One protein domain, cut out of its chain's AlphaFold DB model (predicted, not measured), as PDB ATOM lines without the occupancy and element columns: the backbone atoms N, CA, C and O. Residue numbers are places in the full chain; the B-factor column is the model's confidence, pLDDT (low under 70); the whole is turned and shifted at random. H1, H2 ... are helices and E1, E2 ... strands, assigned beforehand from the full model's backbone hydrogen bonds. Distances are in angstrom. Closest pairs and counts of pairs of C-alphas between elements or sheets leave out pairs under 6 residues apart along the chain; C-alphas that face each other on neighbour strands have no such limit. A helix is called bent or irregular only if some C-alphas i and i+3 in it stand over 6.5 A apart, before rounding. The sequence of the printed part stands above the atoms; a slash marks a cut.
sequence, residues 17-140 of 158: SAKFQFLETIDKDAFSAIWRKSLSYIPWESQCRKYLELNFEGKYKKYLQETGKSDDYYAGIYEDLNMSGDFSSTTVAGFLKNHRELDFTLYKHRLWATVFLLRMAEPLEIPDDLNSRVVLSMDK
ATOM      1  N   SER A  17     201.572 243.602 129.563       78.00
ATOM      2  CA  SER A  17     201.987 244.000 128.217       78.00
ATOM      3  C   SER A  17     203.245 243.241 127.795       78.00
ATOM      4  O   SER A  17     203.249 242.568 126.760       78.00
ATOM      5  N   ALA A  18     204.280 243.252 128.640       82.25
ATOM      6  CA  ALA A  18     205.530 242.538 128.412       82.25
ATOM      7  C   ALA A  18     205.314 241.021 128.312       82.25
ATOM      8  O   ALA A  18     205.914 240.357 127.464       82.25
ATOM      9  N   LYS A  19     204.413 240.459 129.125       84.00
ATOM     10  CA  LYS A  19     204.046 239.040 129.068       84.00
ATOM     11  C   LYS A  19     203.424 238.662 127.728       84.00
ATOM     12  O   LYS A  19     203.848 237.685 127.118       84.00
ATOM     13  N   PHE A  20     202.417 239.400 127.256       84.00
ATOM     14  CA  PHE A  20     201.774 239.076 125.980       84.00
ATOM     15  C   PHE A  20     202.717 239.291 124.791       84.00
ATOM     16  O   PHE A  20     202.698 238.470 123.874       84.00
ATOM     17  N   GLN A  21     203.588 240.304 124.842       87.19
ATOM     18  CA  GLN A  21     204.669 240.477 123.867       87.19
ATOM     19  C   GLN A  21     205.635 239.289 123.878       87.19
ATOM     20  O   GLN A  21     205.943 238.741 122.825       87.19
ATOM     21  N   PHE A  22     206.062 238.828 125.057       88.25
ATOM     22  CA  PHE A  22     206.899 237.634 125.187       88.25
ATOM     23  C   PHE A  22     206.206 236.391 124.612       88.25
ATOM     24  O   PHE A  22     206.804 235.668 123.818       88.25
ATOM     25  N   LEU A  23     204.935 236.156 124.948       88.62
ATOM     26  CA  LEU A  23     204.170 235.015 124.435       88.62
ATOM     27  C   LEU A  23     204.015 235.041 122.907       88.62
ATOM     28  O   LEU A  23     203.897 233.983 122.296       88.62
ATOM     29  N   GLU A  24     204.033 236.220 122.282       88.81
ATOM     30  CA  GLU A  24     204.028 236.376 120.821       88.81
ATOM     31  C   GLU A  24     205.355 235.995 120.158       88.81
ATOM     32  O   GLU A  24     205.368 235.711 118.963       88.81
ATOM     33  N   THR A  25     206.449 235.929 120.922       93.19
ATOM     34  CA  THR A  25     207.749 235.447 120.425       93.19
ATOM     35  C   THR A  25     207.872 233.922 120.425       93.19
ATOM     36  O   THR A  25     208.768 233.381 119.778       93.19
ATOM     37  N   ILE A  26     206.990 233.216 121.140       92.75
ATOM     38  CA  ILE A  26     206.992 231.753 121.200       92.75
ATOM     39  C   ILE A  26     206.449 231.197 119.880       92.75
ATOM     40  O   ILE A  26     205.465 231.701 119.338       92.75
ATOM     41  N   ASP A  27     207.070 230.122 119.384       96.19
ATOM     42  CA  ASP A  27     206.569 229.379 118.228       96.19
ATOM     43  C   ASP A  27     205.076 229.029 118.383       96.19
ATOM     44  O   ASP A  27     204.615 228.633 119.456       96.19
ATOM     45  N   LYS A  28     204.309 229.166 117.297       92.94
ATOM     46  CA  LYS A  28     202.848 229.026 117.327       92.94
ATOM     47  C   LYS A  28     202.406 227.629 117.770       92.94
ATOM     48  O   LYS A  28     201.414 227.502 118.497       92.94
ATOM     49  N   ASP A  29     203.118 226.590 117.353       94.88
ATOM     50  CA  ASP A  29     202.778 225.210 117.693       94.88
ATOM     51  C   ASP A  29     203.167 224.906 119.142       94.88
ATOM     52  O   ASP A  29     202.415 224.247 119.863       94.88
ATOM     53  N   ALA A  30     204.297 225.444 119.608       94.06
ATOM     54  CA  ALA A  30     204.698 225.366 121.011       94.06
ATOM     55  C   ALA A  30     203.728 226.120 121.936       94.06
ATOM     56  O   ALA A  30     203.335 225.595 122.978       94.06
ATOM     57  N   PHE A  31     203.291 227.317 121.543       94.62
ATOM     58  CA  PHE A  31     202.305 228.096 122.286       94.62
ATOM     59  C   PHE A  31     200.966 227.355 122.356       94.62
ATOM     60  O   PHE A  31     200.450 227.107 123.446       94.62
ATOM     61  N   SER A  32     200.427 226.941 121.204       94.69
ATOM     62  CA  SER A  32     199.125 226.266 121.122       94.69
ATOM     63  C   SER A  32     199.124 224.866 121.739       94.69
ATOM     64  O   SER A  32     198.064 224.346 122.086       94.69
ATOM     65  N   ALA A  33     200.292 224.257 121.955       96.00
ATOM     66  CA  ALA A  33     200.402 223.023 122.722       96.00
ATOM     67  C   ALA A  33     199.969 223.187 124.189       96.00
ATOM     68  O   ALA A  33     199.597 222.186 124.808       96.00
ATOM     69  N   ILE A  34     200.017 224.403 124.739       95.12
ATOM     70  CA  ILE A  34     199.759 224.672 126.159       95.12
ATOM     71  C   ILE A  34     198.617 225.667 126.347       95.12
ATOM     72  O   ILE A  34     197.724 225.412 127.153       95.12
ATOM     73  N   TRP A  35     198.624 226.776 125.612       92.75
ATOM     74  CA  TRP A  35     197.735 227.907 125.857       92.75
ATOM     75  C   TRP A  35     196.884 228.264 124.644       92.75
ATOM     76  O   TRP A  35     197.199 227.944 123.496       92.75
ATOM     77  N   ARG A  36     195.818 229.013 124.909       90.19
ATOM     78  CA  ARG A  36     195.069 229.772 123.912       90.19
ATOM     79  C   ARG A  36     194.828 231.190 124.428       90.19
ATOM     80  O   ARG A  36     194.669 231.411 125.627       90.19
ATOM     81  N   LYS A  37     194.814 232.158 123.514       86.75
ATOM     82  CA  LYS A  37     194.381 233.525 123.829       86.75
ATOM     83  C   LYS A  37     192.853 233.551 123.806       86.75
ATOM     84  O   LYS A  37     192.263 233.007 122.874       86.75
ATOM     85  N   SER A  38     192.239 234.194 124.789       83.06
ATOM     86  CA  SER A  38     190.792 234.391 124.844       83.06
ATOM     87  C   SER A  38     190.444 235.851 125.148       83.06
ATOM     88  O   SER A  38     191.301 236.649 125.547       83.06
ATOM     89  N   LEU A  39     189.187 236.206 124.891       82.62
ATOM     90  CA  LEU A  39     188.612 237.534 125.082       82.62
ATOM     91  C   LEU A  39     187.374 237.415 125.959       82.62
ATOM     92  O   LEU A  39     186.472 236.640 125.650       82.62
ATOM     93  N   SER A  40     187.350 238.162 127.059       79.19
ATOM     94  CA  SER A  40     186.198 238.218 127.953       79.19
ATOM     95  C   SER A  40     185.638 239.622 127.899       79.19
ATOM     96  O   SER A  40     186.374 240.592 128.082       79.19
ATOM     97  N   TYR A  41     184.349 239.729 127.605       78.44
ATOM     98  CA  TYR A  41     183.644 240.996 127.680       78.44
ATOM     99  C   TYR A  41     183.192 241.220 129.119       78.44
ATOM    100  O   TYR A  41     182.553 240.344 129.702       78.44
ATOM    101  N   ILE A  42     183.514 242.384 129.677       76.19
ATOM    102  CA  ILE A  42     183.141 242.768 131.036       76.19
ATOM    103  C   ILE A  42     181.992 243.775 130.957       76.19
ATOM    104  O   ILE A  42     182.233 244.951 130.681       76.19
ATOM    105  N   PRO A  43     180.735 243.353 131.207       73.31
ATOM    106  CA  PRO A  43     179.569 244.186 130.920       73.31
ATOM    107  C   PRO A  43     179.535 245.503 131.694       73.31
ATOM    108  O   PRO A  43     179.125 246.521 131.146       73.31
ATOM    109  N   TRP A  44     179.975 245.499 132.954       75.19
ATOM    110  CA  TRP A  44     179.935 246.685 133.819       75.19
ATOM    111  C   TRP A  44     181.063 247.688 133.541       75.19
ATOM    112  O   TRP A  44     180.960 248.835 133.961       75.19
ATOM    113  N   GLU A  45     182.106 247.283 132.817       75.75
ATOM    114  CA  GLU A  45     183.181 248.171 132.355       75.75
ATOM    115  C   GLU A  45     183.059 248.483 130.854       75.75
ATOM    116  O   GLU A  45     183.818 249.289 130.335       75.75
ATOM    117  N   SER A  46     182.105 247.850 130.155       77.75
ATOM    118  CA  SER A  46     181.908 247.948 128.699       77.75
ATOM    119  C   SER A  46     183.169 247.675 127.867       77.75
ATOM    120  O   SER A  46     183.243 248.083 126.714       77.75
ATOM    121  N   GLN A  47     184.128 246.930 128.423       73.00
ATOM    122  CA  GLN A  47     185.422 246.671 127.799       73.00
ATOM    123  C   GLN A  47     185.686 245.181 127.601       73.00
ATOM    124  O   GLN A  47     185.217 244.320 128.354       73.00
ATOM    125  N   CYS A  48     186.483 244.879 126.578       77.62
ATOM    126  CA  CYS A  48     187.018 243.545 126.359       77.62
ATOM    127  C   CYS A  48     188.378 243.416 127.027       77.62
ATOM    128  O   CYS A  48     189.212 244.320 127.001       77.62
ATOM    129  N   ARG A  49     188.621 242.231 127.566       77.56
ATOM    130  CA  ARG A  49     189.833 241.900 128.289       77.56
ATOM    131  C   ARG A  49     190.504 240.685 127.661       77.56
ATOM    132  O   ARG A  49     189.860 239.649 127.479       77.56
ATOM    133  N   LYS A  50     191.791 240.801 127.307       79.81
ATOM    134  CA  LYS A  50     192.599 239.657 126.842       79.81
ATOM    135  C   LYS A  50     193.073 238.861 128.038       79.81
ATOM    136  O   LYS A  50     193.662 239.415 128.963       79.81
ATOM    137  N   TYR A  51     192.900 237.554 127.963       81.00
ATOM    138  CA  TYR A  51     193.403 236.645 128.975       81.00
ATOM    139  C   TYR A  51     193.964 235.370 128.345       81.00
ATOM    140  O   TYR A  51     193.729 235.060 127.170       81.00
ATOM    141  N   LEU A  52     194.800 234.687 129.121       86.75
ATOM    142  CA  LEU A  52     195.467 233.459 128.725       86.75
ATOM    143  C   LEU A  52     194.740 232.285 129.377       86.75
ATOM    144  O   LEU A  52     194.649 232.219 130.600       86.75
ATOM    145  N   GLU A  53     194.244 231.365 128.563       87.81
ATOM    146  CA  GLU A  53     193.635 230.121 129.029       87.81
ATOM    147  C   GLU A  53     194.523 228.939 128.662       87.81
ATOM    148  O   GLU A  53     195.322 228.996 127.720       87.81
ATOM    149  N   LEU A  54     194.339 227.828 129.366       90.38
ATOM    150  CA  LEU A  54     194.886 226.554 128.930       90.38
ATOM    151  C   LEU A  54     194.168 226.074 127.673       90.38
ATOM    152  O   LEU A  54     192.948 226.172 127.535       90.38
ATOM    153  N   ASN A  55     194.931 225.501 126.749       91.81
ATOM    154  CA  ASN A  55     194.348 224.778 125.638       91.81
ATOM    155  C   ASN A  55     193.950 223.371 126.101       91.81
ATOM    156  O   ASN A  55     194.799 222.489 126.243       91.81
ATOM    157  N   PHE A  56     192.651 223.148 126.290       84.94
ATOM    158  CA  PHE A  56     192.104 221.858 126.720       84.94
ATOM    159  C   PHE A  56     192.322 220.720 125.709       84.94
ATOM    160  O   PHE A  56     192.371 219.550 126.086       84.94
ATOM    161  N   GLU A  57     192.499 221.055 124.432       87.12
ATOM    162  CA  GLU A  57     192.854 220.111 123.363       87.12
ATOM    163  C   GLU A  57     194.377 220.027 123.148       87.12
ATOM    164  O   GLU A  57     194.873 219.240 122.336       87.12
ATOM    165  N   GLY A  58     195.135 220.837 123.890       90.56
ATOM    166  CA  GLY A  58     196.578 220.965 123.788       90.56
ATOM    167  C   GLY A  58     197.335 219.733 124.282       90.56
ATOM    168  O   GLY A  58     196.852 218.899 125.057       90.56
ATOM    169  N   LYS A  59     198.599 219.640 123.862       95.75
ATOM    170  CA  LYS A  59     199.521 218.580 124.300       95.75
ATOM    171  C   LYS A  59     199.793 218.642 125.806       95.75
ATOM    172  O   LYS A  59     200.130 217.613 126.385       95.75
ATOM    173  N   TYR A  60     199.611 219.796 126.449       95.62
ATOM    174  CA  TYR A  60     199.817 219.945 127.886       95.62
ATOM    175  C   TYR A  60     198.846 219.110 128.728       95.62
ATOM    176  O   TYR A  60     199.272 218.446 129.669       95.62
ATOM    177  N   LYS A  61     197.565 219.046 128.345       93.94
ATOM    178  CA  LYS A  61     196.596 218.172 129.023       93.94
ATOM    179  C   LYS A  61     197.021 216.704 128.941       93.94
ATOM    180  O   LYS A  61     197.000 216.000 129.947       93.94
ATOM    181  N   LYS A  62     197.460 216.255 127.760       95.75
ATOM    182  CA  LYS A  62     197.983 214.890 127.559       95.75
ATOM    183  C   LYS A  62     199.238 214.644 128.395       95.75
ATOM    184  O   LYS A  62     199.379 213.592 129.000       95.75
ATOM    185  N   TYR A  63     200.130 215.627 128.469       97.06
ATOM    186  CA  TYR A  63     201.311 215.561 129.321       97.06
ATOM    187  C   TYR A  63     200.947 215.378 130.807       97.06
ATOM    188  O   TYR A  63     201.537 214.527 131.472       97.06
ATOM    189  N   LEU A  64     199.963 216.129 131.318       96.81
ATOM    190  CA  LEU A  64     199.469 215.975 132.691       96.81
ATOM    191  C   LEU A  64     198.862 214.585 132.914       96.81
ATOM    192  O   LEU A  64     199.177 213.947 133.913       96.81
ATOM    193  N   GLN A  65     198.071 214.092 131.957       96.94
ATOM    194  CA  GLN A  65     197.493 212.748 131.993       96.94
ATOM    195  C   GLN A  65     198.569 211.662 132.103       96.94
ATOM    196  O   GLN A  65     198.468 210.771 132.942       96.94
ATOM    197  N   GLU A  66     199.602 211.725 131.260       97.81
ATOM    198  CA  GLU A  66     200.683 210.737 131.254       97.81
ATOM    199  C   GLU A  66     201.542 210.823 132.516       97.81
ATOM    200  O   GLU A  66     201.861 209.797 133.112       97.81
ATOM    201  N   THR A  67     201.865 212.037 132.969       97.56
ATOM    202  CA  THR A  67     202.631 212.247 134.209       97.56
ATOM    203  C   THR A  67     201.862 211.723 135.423       97.56
ATOM    204  O   THR A  67     202.438 211.041 136.275       97.56
ATOM    205  N   GLY A  68     200.548 211.969 135.459       97.38
ATOM    206  CA  GLY A  68     199.645 211.549 136.528       97.38
ATOM    207  C   GLY A  68     199.527 210.036 136.707       97.38
ATOM    208  O   GLY A  68     199.224 209.584 137.802       97.38
ATOM    209  N   LYS A  69     199.861 209.220 135.694       98.00
ATOM    210  CA  LYS A  69     199.892 207.747 135.836       98.00
ATOM    211  C   LYS A  69     200.899 207.254 136.879       98.00
ATOM    212  O   LYS A  69     200.819 206.105 137.300       98.00
ATOM    213  N   SER A  70     201.873 208.089 137.235       97.12
ATOM    214  CA  SER A  70     202.960 207.756 138.164       97.12
ATOM    215  C   SER A  70     203.130 208.766 139.302       97.12
ATOM    216  O   SER A  70     204.052 208.624 140.102       97.12
ATOM    217  N   ASP A  71     202.292 209.803 139.352       96.75
ATOM    218  CA  ASP A  71     202.425 210.906 140.299       96.75
ATOM    219  C   ASP A  71     201.052 211.492 140.648       96.75
ATOM    220  O   ASP A  71     200.439 212.205 139.847       96.75
ATOM    221  N   ASP A  72     200.595 211.213 141.869       95.50
ATOM    222  CA  ASP A  72     199.271 211.597 142.365       95.50
ATOM    223  C   ASP A  72     199.051 213.117 142.375       95.50
ATOM    224  O   ASP A  72     197.929 213.584 142.172       95.50
ATOM    225  N   TYR A  73     200.115 213.912 142.546       94.06
ATOM    226  CA  TYR A  73     200.011 215.370 142.475       94.06
ATOM    227  C   TYR A  73     199.567 215.816 141.077       94.06
ATOM    228  O   TYR A  73     198.682 216.661 140.934       94.06
ATOM    229  N   TYR A  74     200.137 215.215 140.031       96.19
ATOM    230  CA  TYR A  74     199.773 215.515 138.645       96.19
ATOM    231  C   TYR A  74     198.471 214.848 138.209       96.19
ATOM    232  O   TYR A  74     197.769 215.419 137.373       96.19
ATOM    233  N   ALA A  75     198.125 213.692 138.783       96.75
ATOM    234  CA  ALA A  75     196.813 213.079 138.587       96.75
ATOM    235  C   ALA A  75     195.701 214.029 139.052       96.75
ATOM    236  O   ALA A  75     194.789 214.321 138.281       96.75
ATOM    237  N   GLY A  76     195.846 214.613 140.247       94.38
ATOM    238  CA  GLY A  76     194.895 215.594 140.774       94.38
ATOM    239  C   GLY A  76     194.763 216.842 139.895       94.38
ATOM    240  O   GLY A  76     193.651 217.278 139.610       94.38
ATOM    241  N   ILE A  77     195.881 217.387 139.395       94.56
ATOM    242  CA  ILE A  77     195.849 218.536 138.468       94.56
ATOM    243  C   ILE A  77     195.135 218.166 137.160       94.56
ATOM    244  O   ILE A  77     194.347 218.955 136.641       94.56
ATOM    245  N   TYR A  78     195.409 216.980 136.604       95.50
ATOM    246  CA  TYR A  78     194.755 216.510 135.384       95.50
ATOM    247  C   TYR A  78     193.242 216.343 135.569       95.50
ATOM    248  O   TYR A  78     192.473 216.777 134.710       95.50
ATOM    249  N   GLU A  79     192.812 215.728 136.671       94.38
ATOM    250  CA  GLU A  79     191.397 215.521 136.984       94.38
ATOM    251  C   GLU A  79     190.661 216.847 137.168       94.38
ATOM    252  O   GLU A  79     189.609 217.056 136.563       94.38
ATOM    253  N   ASP A  80     191.243 217.766 137.938       91.06
ATOM    254  CA  ASP A  80     190.696 219.102 138.161       91.06
ATOM    255  C   ASP A  80     190.540 219.878 136.851       91.06
ATOM    256  O   ASP A  80     189.460 220.406 136.559       91.06
ATOM    257  N   LEU A  81     191.582 219.860 136.012       90.56
ATOM    258  CA  LEU A  81     191.540 220.444 134.678       90.56
ATOM    259  C   LEU A  81     190.433 219.799 133.840       90.56
ATOM    260  O   LEU A  81     189.681 220.502 133.172       90.56
ATOM    261  N   ASN A  82     190.305 218.468 133.869       91.00
ATOM    262  CA  ASN A  82     189.311 217.740 133.083       91.00
ATOM    263  C   ASN A  82     187.865 218.057 133.493       91.00
ATOM    264  O   ASN A  82     186.984 218.030 132.637       91.00
ATOM    265  N   MET A  83     187.630 218.365 134.769       88.81
ATOM    266  CA  MET A  83     186.312 218.750 135.277       88.81
ATOM    267  C   MET A  83     185.979 220.222 135.021       88.81
ATOM    268  O   MET A  83     184.844 220.537 134.677       88.81
ATOM    269  N   SER A  84     186.945 221.122 135.211       85.19
ATOM    270  CA  SER A  84     186.696 222.571 135.219       85.19
ATOM    271  C   SER A  84     187.053 223.283 133.911       85.19
ATOM    272  O   SER A  84     186.600 224.403 133.681       85.19
ATOM    273  N   GLY A  85     187.828 222.643 133.032       83.38
ATOM    274  CA  GLY A  85     188.285 223.207 131.760       83.38
ATOM    275  C   GLY A  85     189.465 224.183 131.877       83.38
ATOM    276  O   GLY A  85     190.037 224.544 130.851       83.38
ATOM    277  N   ASP A  86     189.860 224.569 133.094       85.12
ATOM    278  CA  ASP A  86     191.031 225.400 133.413       85.12
ATOM    279  C   ASP A  86     191.603 224.994 134.796       85.12
ATOM    280  O   ASP A  86     191.225 223.960 135.338       85.12
ATOM    281  N   PHE A  87     192.528 225.752 135.391       87.25
ATOM    282  CA  PHE A  87     192.931 225.535 136.787       87.25
ATOM    283  C   PHE A  87     191.858 226.021 137.764       87.25
ATOM    284  O   PHE A  87     191.551 227.221 137.809       87.25
ATOM    285  N   SER A  88     191.349 225.124 138.612       86.44
ATOM    286  CA  SER A  88     190.418 225.508 139.671       86.44
ATOM    287  C   SER A  88     191.089 226.321 140.776       86.44
ATOM    288  O   SER A  88     192.313 226.340 140.944       86.44
ATOM    289  N   SER A  89     190.260 226.968 141.596       84.06
ATOM    290  CA  SER A  89     190.708 227.660 142.806       84.06
ATOM    291  C   SER A  89     191.475 226.739 143.758       84.06
ATOM    292  O   SER A  89     192.424 227.192 144.398       84.06
ATOM    293  N   THR A  90     191.124 225.451 143.818       86.94
ATOM    294  CA  THR A  90     191.812 224.450 144.642       86.94
ATOM    295  C   THR A  90     193.211 224.167 144.108       86.94
ATOM    296  O   THR A  90     194.171 224.208 144.877       86.94
ATOM    297  N   THR A  91     193.352 223.949 142.798       89.81
ATOM    298  CA  THR A  91     194.655 223.741 142.146       89.81
ATOM    299  C   THR A  91     195.559 224.958 142.322       89.81
ATOM    300  O   THR A  91     196.733 224.827 142.681       89.81
ATOM    301  N   VAL A  92     194.993 226.158 142.154       88.75
ATOM    302  CA  VAL A  92     195.705 227.421 142.368       88.75
ATOM    303  C   VAL A  92     196.173 227.545 143.815       88.75
ATOM    304  O   VAL A  92     197.365 227.721 144.062       88.75
ATOM    305  N   ALA A  93     195.276 227.393 144.790       86.69
ATOM    306  CA  ALA A  93     195.630 227.476 146.205       86.69
ATOM    307  C   ALA A  93     196.661 226.409 146.613       86.69
ATOM    308  O   ALA A  93     197.584 226.704 147.376       86.69
ATOM    309  N   GLY A  94     196.537 225.192 146.077       88.19
ATOM    310  CA  GLY A  94     197.450 224.081 146.330       88.19
ATOM    311  C   GLY A  94     198.877 224.384 145.887       88.19
ATOM    312  O   GLY A  94     199.810 224.215 146.672       88.19
ATOM    313  N   PHE A  95     199.064 224.902 144.670       90.50
ATOM    314  CA  PHE A  95     200.391 225.318 144.211       90.50
ATOM    315  C   PHE A  95     200.962 226.445 145.074       90.50
ATOM    316  O   PHE A  95     202.095 226.364 145.542       90.50
ATOM    317  N   LEU A  96     200.170 227.478 145.359       87.88
ATOM    318  CA  LEU A  96     200.641 228.625 146.137       87.88
ATOM    319  C   LEU A  96     201.081 228.240 147.548       87.88
ATOM    320  O   LEU A  96     202.080 228.764 148.039       87.88
ATOM    321  N   LYS A  97     200.387 227.288 148.172       87.06
ATOM    322  CA  LYS A  97     200.734 226.784 149.501       87.06
ATOM    323  C   LYS A  97     201.969 225.876 149.484       87.06
ATOM    324  O   LYS A  97     202.810 226.003 150.369       87.06
ATOM    325  N   ASN A  98     202.089 225.008 148.479       89.62
ATOM    326  CA  ASN A  98     203.010 223.868 148.527       89.62
ATOM    327  C   ASN A  98     204.167 223.947 147.509       89.62
ATOM    328  O   ASN A  98     204.988 223.039 147.456       89.62
ATOM    329  N   HIS A  99     204.298 225.014 146.708       89.12
ATOM    330  CA  HIS A  99     205.336 225.114 145.661       89.12
ATOM    331  C   HIS A  99     206.774 224.930 146.174       89.12
ATOM    332  O   HIS A  99     207.643 224.533 145.405       89.12
ATOM    333  N   ARG A 100     207.043 225.207 147.457       90.88
ATOM    334  CA  ARG A 100     208.366 225.012 148.082       90.88
ATOM    335  C   ARG A 100     208.740 223.543 148.275       90.88
ATOM    336  O   ARG A 100     209.911 223.248 148.474       90.88
ATOM    337  N   GLU A 101     207.758 222.652 148.240       92.56
ATOM    338  CA  GLU A 101     207.939 221.205 148.371       92.56
ATOM    339  C   GLU A 101     208.257 220.549 147.017       92.56
ATOM    340  O   GLU A 101     208.617 219.376 146.963       92.56
ATOM    341  N   LEU A 102     208.143 221.300 145.916       93.56
ATOM    342  CA  LEU A 102     208.427 220.806 144.577       93.56
ATOM    343  C   LEU A 102     209.930 220.818 144.284       93.56
ATOM    344  O   LEU A 102     210.606 221.839 144.426       93.56
ATOM    345  N   ASP A 103     210.440 219.699 143.773       95.56
ATOM    346  CA  ASP A 103     211.820 219.606 143.306       95.56
ATOM    347  C   ASP A 103     211.975 220.222 141.905       95.56
ATOM    348  O   ASP A 103     211.778 219.579 140.870       95.56
ATOM    349  N   PHE A 104     212.381 221.488 141.844       95.50
ATOM    350  CA  PHE A 104     212.597 222.177 140.571       95.50
ATOM    351  C   PHE A 104     213.812 221.680 139.771       95.50
ATOM    352  O   PHE A 104     214.040 222.172 138.660       95.50
ATOM    353  N   THR A 105     214.561 220.676 140.244       96.56
ATOM    354  CA  THR A 105     215.512 219.934 139.399       96.56
ATOM    355  C   THR A 105     214.801 218.968 138.441       96.56
ATOM    356  O   THR A 105     215.342 218.648 137.375       96.56
ATOM    357  N   LEU A 106     213.536 218.627 138.704       96.88
ATOM    358  CA  LEU A 106     212.703 217.817 137.820       96.88
ATOM    359  C   LEU A 106     211.990 218.678 136.770       96.88
ATOM    360  O   LEU A 106     211.362 219.697 137.068       96.88
ATOM    361  N   TYR A 107     212.029 218.220 135.515       96.50
ATOM    362  CA  TYR A 107     211.384 218.905 134.388       96.50
ATOM    363  C   TYR A 107     209.889 219.150 134.624       96.50
ATOM    364  O   TYR A 107     209.394 220.240 134.341       96.50
ATOM    365  N   LYS A 108     209.184 218.172 135.206       96.12
ATOM    366  CA  LYS A 108     207.740 218.257 135.441       96.12
ATOM    367  C   LYS A 108     207.334 219.433 136.322       96.12
ATOM    368  O   LYS A 108     206.354 220.115 136.015       96.12
ATOM    369  N   HIS A 109     208.105 219.702 137.372       96.69
ATOM    370  CA  HIS A 109     207.824 220.775 138.321       96.69
ATOM    371  C   HIS A 109     208.152 222.140 137.721       96.69
ATOM    372  O   HIS A 109     207.375 223.079 137.886       96.69
ATOM    373  N   ARG A 110     209.230 222.236 136.930       96.25
ATOM    374  CA  ARG A 110     209.543 223.457 136.171       96.25
ATOM    375  C   ARG A 110     208.463 223.788 135.152       96.25
ATOM    376  O   ARG A 110     207.993 224.918 135.124       96.25
ATOM    377  N   LEU A 111     208.050 222.811 134.342       95.56
ATOM    378  CA  LEU A 111     207.007 223.033 133.343       95.56
ATOM    379  C   LEU A 111     205.698 223.455 134.017       95.56
ATOM    380  O   LEU A 111     205.088 224.430 133.595       95.56
ATOM    381  N   TRP A 112     205.302 222.767 135.090       94.56
ATOM    382  CA  TRP A 112     204.127 223.127 135.881       94.56
ATOM    383  C   TRP A 112     204.170 224.571 136.387       94.56
ATOM    384  O   TRP A 112     203.256 225.342 136.103       94.56
ATOM    385  N   ALA A 113     205.251 224.960 137.064       93.00
ATOM    386  CA  ALA A 113     205.396 226.315 137.583       93.00
ATOM    387  C   ALA A 113     205.399 227.370 136.471       93.00
ATOM    388  O   ALA A 113     204.760 228.404 136.627       93.00
ATOM    389  N   THR A 114     206.051 227.113 135.335       92.06
ATOM    390  CA  THR A 114     206.035 228.038 134.191       92.06
ATOM    391  C   THR A 114     204.623 228.230 133.644       92.06
ATOM    392  O   THR A 114     204.203 229.366 133.427       92.06
ATOM    393  N   VAL A 115     203.869 227.143 133.449       92.50
ATOM    394  CA  VAL A 115     202.482 227.220 132.966       92.50
ATOM    395  C   VAL A 115     201.597 227.963 133.959       92.50
ATOM    396  O   VAL A 115     200.831 228.837 133.556       92.50
ATOM    397  N   PHE A 116     201.748 227.665 135.248       90.19
ATOM    398  CA  PHE A 116     201.028 228.341 136.315       90.19
ATOM    399  C   PHE A 116     201.337 229.845 136.353       90.19
ATOM    400  O   PHE A 116     200.424 230.663 136.292       90.19
ATOM    401  N   LEU A 117     202.614 230.230 136.405       87.25
ATOM    402  CA  LEU A 117     203.034 231.627 136.543       87.25
ATOM    403  C   LEU A 117     202.651 232.478 135.332       87.25
ATOM    404  O   LEU A 117     202.206 233.605 135.508       87.25
ATOM    405  N   LEU A 118     202.778 231.949 134.111       86.12
ATOM    406  CA  LEU A 118     202.383 232.681 132.903       86.12
ATOM    407  C   LEU A 118     200.862 232.838 132.781       86.12
ATOM    408  O   LEU A 118     200.392 233.797 132.168       86.12
ATOM    409  N   ARG A 119     200.091 231.924 133.380       83.88
ATOM    410  CA  ARG A 119     198.634 232.052 133.502       83.88
ATOM    411  C   ARG A 119     198.244 233.080 134.562       83.88
ATOM    412  O   ARG A 119     197.259 233.789 134.384       83.88
ATOM    413  N   MET A 120     198.986 233.153 135.664       75.62
ATOM    414  CA  MET A 120     198.722 234.066 136.776       75.62
ATOM    415  C   MET A 120     199.081 235.504 136.408       75.62
ATOM    416  O   MET A 120     200.196 235.956 136.653       75.62
ATOM    417  N   ALA A 121     198.126 236.238 135.847       65.00
ATOM    418  CA  ALA A 121     198.196 237.687 135.821       65.00
ATOM    419  C   ALA A 121     196.830 238.318 135.536       65.00
ATOM    420  O   ALA A 121     195.865 237.622 135.206       65.00
ATOM    421  N   GLU A 122     196.782 239.641 135.639       62.06
ATOM    422  CA  GLU A 122     195.576 240.396 135.371       62.06
ATOM    423  C   GLU A 122     195.297 240.451 133.855       62.06
ATOM    424  O   GLU A 122     196.187 240.359 133.002       62.06
ATOM    425  N   PRO A 123     194.022 240.474 133.464       61.09
ATOM    426  CA  PRO A 123     193.673 240.601 132.064       61.09
ATOM    427  C   PRO A 123     194.003 242.001 131.519       61.09
ATOM    428  O   PRO A 123     193.625 243.007 132.124       61.09
ATOM    429  N   LEU A 124     194.601 242.067 130.322       58.00
ATOM    430  CA  LEU A 124     194.847 243.337 129.627       58.00
ATOM    431  C   LEU A 124     193.535 243.954 129.149       58.00
ATOM    432  O   LEU A 124     192.806 243.321 128.378       58.00
ATOM    433  N   GLU A 125     193.291 245.205 129.536       65.06
ATOM    434  CA  GLU A 125     192.248 246.046 128.945       65.06
ATOM    435  C   GLU A 125     192.552 246.290 127.463       65.06
ATOM    436  O   GLU A 125     193.691 246.564 127.071       65.06
ATOM    437  N   ILE A 126     191.531 246.151 126.619       63.06
ATOM    438  CA  ILE A 126     191.608 246.476 125.196       63.06
ATOM    439  C   ILE A 126     190.772 247.737 124.967       63.06
ATOM    440  O   ILE A 126     189.592 247.721 125.314       63.06
ATOM    441  N   PRO A 127     191.336 248.789 124.345       60.47
ATOM    442  CA  PRO A 127     190.587 249.992 123.999       60.47
ATOM    443  C   PRO A 127     189.382 249.708 123.084       60.47
ATOM    444  O   PRO A 127     189.417 248.815 122.231       60.47
ATOM    445  N   ASP A 128     188.320 250.501 123.243       58.00
ATOM    446  CA  ASP A 128     187.019 250.299 122.587       58.00
ATOM    447  C   ASP A 128     187.032 250.418 121.055       58.00
ATOM    448  O   ASP A 128     186.160 249.880 120.368       58.00
ATOM    449  N   ASP A 129     188.032 251.076 120.478       58.09
ATOM    450  CA  ASP A 129     188.162 251.236 119.029       58.09
ATOM    451  C   ASP A 129     188.460 249.904 118.309       58.09
ATOM    452  O   ASP A 129     187.978 249.678 117.191       58.09
ATOM    453  N   LEU A 130     189.152 248.972 118.976       51.28
ATOM    454  CA  LEU A 130     189.365 247.599 118.509       51.28
ATOM    455  C   LEU A 130     188.077 246.753 118.561       51.28
ATOM    456  O   LEU A 130     187.933 245.818 117.765       51.28
ATOM    457  N   ASN A 131     187.131 247.086 119.452       51.12
ATOM    458  CA  ASN A 131     185.871 246.352 119.648       51.12
ATOM    459  C   ASN A 131     184.906 246.505 118.466       51.12
ATOM    460  O   ASN A 131     184.192 245.555 118.147       51.12
ATOM    461  N   SER A 132     184.929 247.635 117.748       49.25
ATOM    462  CA  SER A 132     184.078 247.863 116.564       49.25
ATOM    463  C   SER A 132     184.212 246.766 115.494       49.25
ATOM    464  O   SER A 132     183.250 246.443 114.799       49.25
ATOM    465  N   ARG A 133     185.385 246.124 115.400       43.97
ATOM    466  CA  ARG A 133     185.652 245.014 114.471       43.97
ATOM    467  C   ARG A 133     185.160 243.652 114.974       43.97
ATOM    468  O   ARG A 133     184.868 242.789 114.151       43.97
ATOM    469  N   VAL A 134     185.065 243.455 116.291       44.62
ATOM    470  CA  VAL A 134     184.620 242.197 116.928       44.62
ATOM    471  C   VAL A 134     183.097 242.173 117.099       44.62
ATOM    472  O   VAL A 134     182.469 241.145 116.854       44.62
ATOM    473  N   VAL A 135     182.477 243.318 117.410       43.62
ATOM    474  CA  VAL A 135     181.009 243.466 117.457       43.62
ATOM    475  C   VAL A 135     180.388 243.172 116.085       43.62
ATOM    476  O   VAL A 135     179.435 242.400 116.000       43.62
ATOM    477  N   LEU A 136     181.019 243.631 114.994       37.34
ATOM    478  CA  LEU A 136     180.615 243.285 113.620       37.34
ATOM    479  C   LEU A 136     180.659 241.772 113.318       37.34
ATOM    480  O   LEU A 136     179.987 241.325 112.387       37.34
ATOM    481  N   SER A 137     181.426 240.977 114.077       43.81
ATOM    482  CA  SER A 137     181.498 239.519 113.909       43.81
ATOM    483  C   SER A 137     180.524 238.753 114.814       43.81
ATOM    484  O   SER A 137     180.193 237.611 114.496       43.81
ATOM    485  N   MET A 138     180.059 239.340 115.922       37.22
ATOM    486  CA  MET A 138     179.083 238.711 116.823       37.22
ATOM    487  C   MET A 138     177.630 239.042 116.461       37.22
ATOM    488  O   MET A 138     176.781 238.164 116.617       37.22
ATOM    489  N   ASP A 139     177.357 240.214 115.875       41.50
ATOM    490  CA  ASP A 139     176.034 240.551 115.313       41.50
ATOM    491  C   ASP A 139     175.705 239.763 114.032       41.50
ATOM    492  O   ASP A 139     174.551 239.679 113.615       41.50
ATOM    493  N   LYS A 140     176.704 239.103 113.432       38.81
ATOM    494  CA  LYS A 140     176.540 238.171 112.306       38.81
ATOM    495  C   LYS A 140     176.480 236.698 112.731       38.81
ATOM    496  O   LYS A 140     176.894 235.821 111.977       38.81
TER     497      LYS A 140
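What this domain is: This is residues 17 to 140 of the 158 residues of an uncharacterized protein of Porphyromonadaceae bacterium (UniProt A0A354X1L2). A long, narrow strand hairpin, E1 and E2, reaches out from a loosely joined head of four helices, H3 to H6, with short E3 beside E2 in the half away from the head. H1 and H2 lie to the side of the hairpin, and H7 crosses its far end, where residues 135 to 140 stick out. The 124 printed residues hold seven named helices and three named strands in the order H1 H2 E1 E2 H3 H4 H5 H6 E3 H7; the sheet, E1 E2 E3, is antiparallel. The class is mixed, helices and strands, and the whole is elongated, 49 by 29 by 27 A, yet only just compact, close to loose, with a radius of gyration of the C-alphas of 16.5 A.

Where its parts are: Find C-alpha 35 at (197.735, 227.907, 125.857); from there E1, residues 35 to 42, runs 21.5 A. E2, residues 47 to 54, returns over 22.3 A, and E3 is residues 124 to 126. Look next at H3, residues 59 to 68, then H4, residues 72 to 84, 18.2 A, H5, residues 89 to 101, 19.2 A, and H6, residues 107 to 119, 18.3 A. H5 is irregular: C-alphas 97 and 100 are 8.0 A apart. H1, residues 17 to 25, begins at C-alpha 17 (201.987, 244.000, 128.217), and H2 is residues 28 to 32. H7, residues 128 to 138, ends at C-alpha 138 (179.083, 238.711, 116.823).

How they stand to each other: In the hairpin E1 and E2, antiparallel at 152 degrees, look for N 38 and O 51, 2.9 A apart, within hydrogen-bond range. E2 and E3 are antiparallel at 137 degrees, with N 50 and O 124 at 2.9 A. H1, H6 and H7 each only graze the sheet; the closest C-alphas of E2 and H6 are those of Leu 52 and Arg 119, 5.9 A. H3 and H4, a helical hairpin, touch at Gly 68 and Ala 75, their closest C-alphas, 3.8 A, at a steep tilt of 44 degrees, opposite ways. H4 and H5 are close but not clearly touching, the closest C-alphas being Ile 77 and Thr 91, 6.5 A; H5 and H6 are near each other. H2 is not on the sheet. In H1, H2, H3, H4 and H6 every O i to N i+4 pair is within hydrogen-bond range, against 7 of 9 in H5 and 2 of 7 in H7, where 5 of 8 O i to N i+3 pairs are.

The domain as a whole: The C-alphas farthest apart are those of Thr 105 and Lys 140, 50.8 A. The printed part has no cut, and its links are tight. Residues 121 to 140 are under 70 in pLDDT; the mean of the printed part is 83.5.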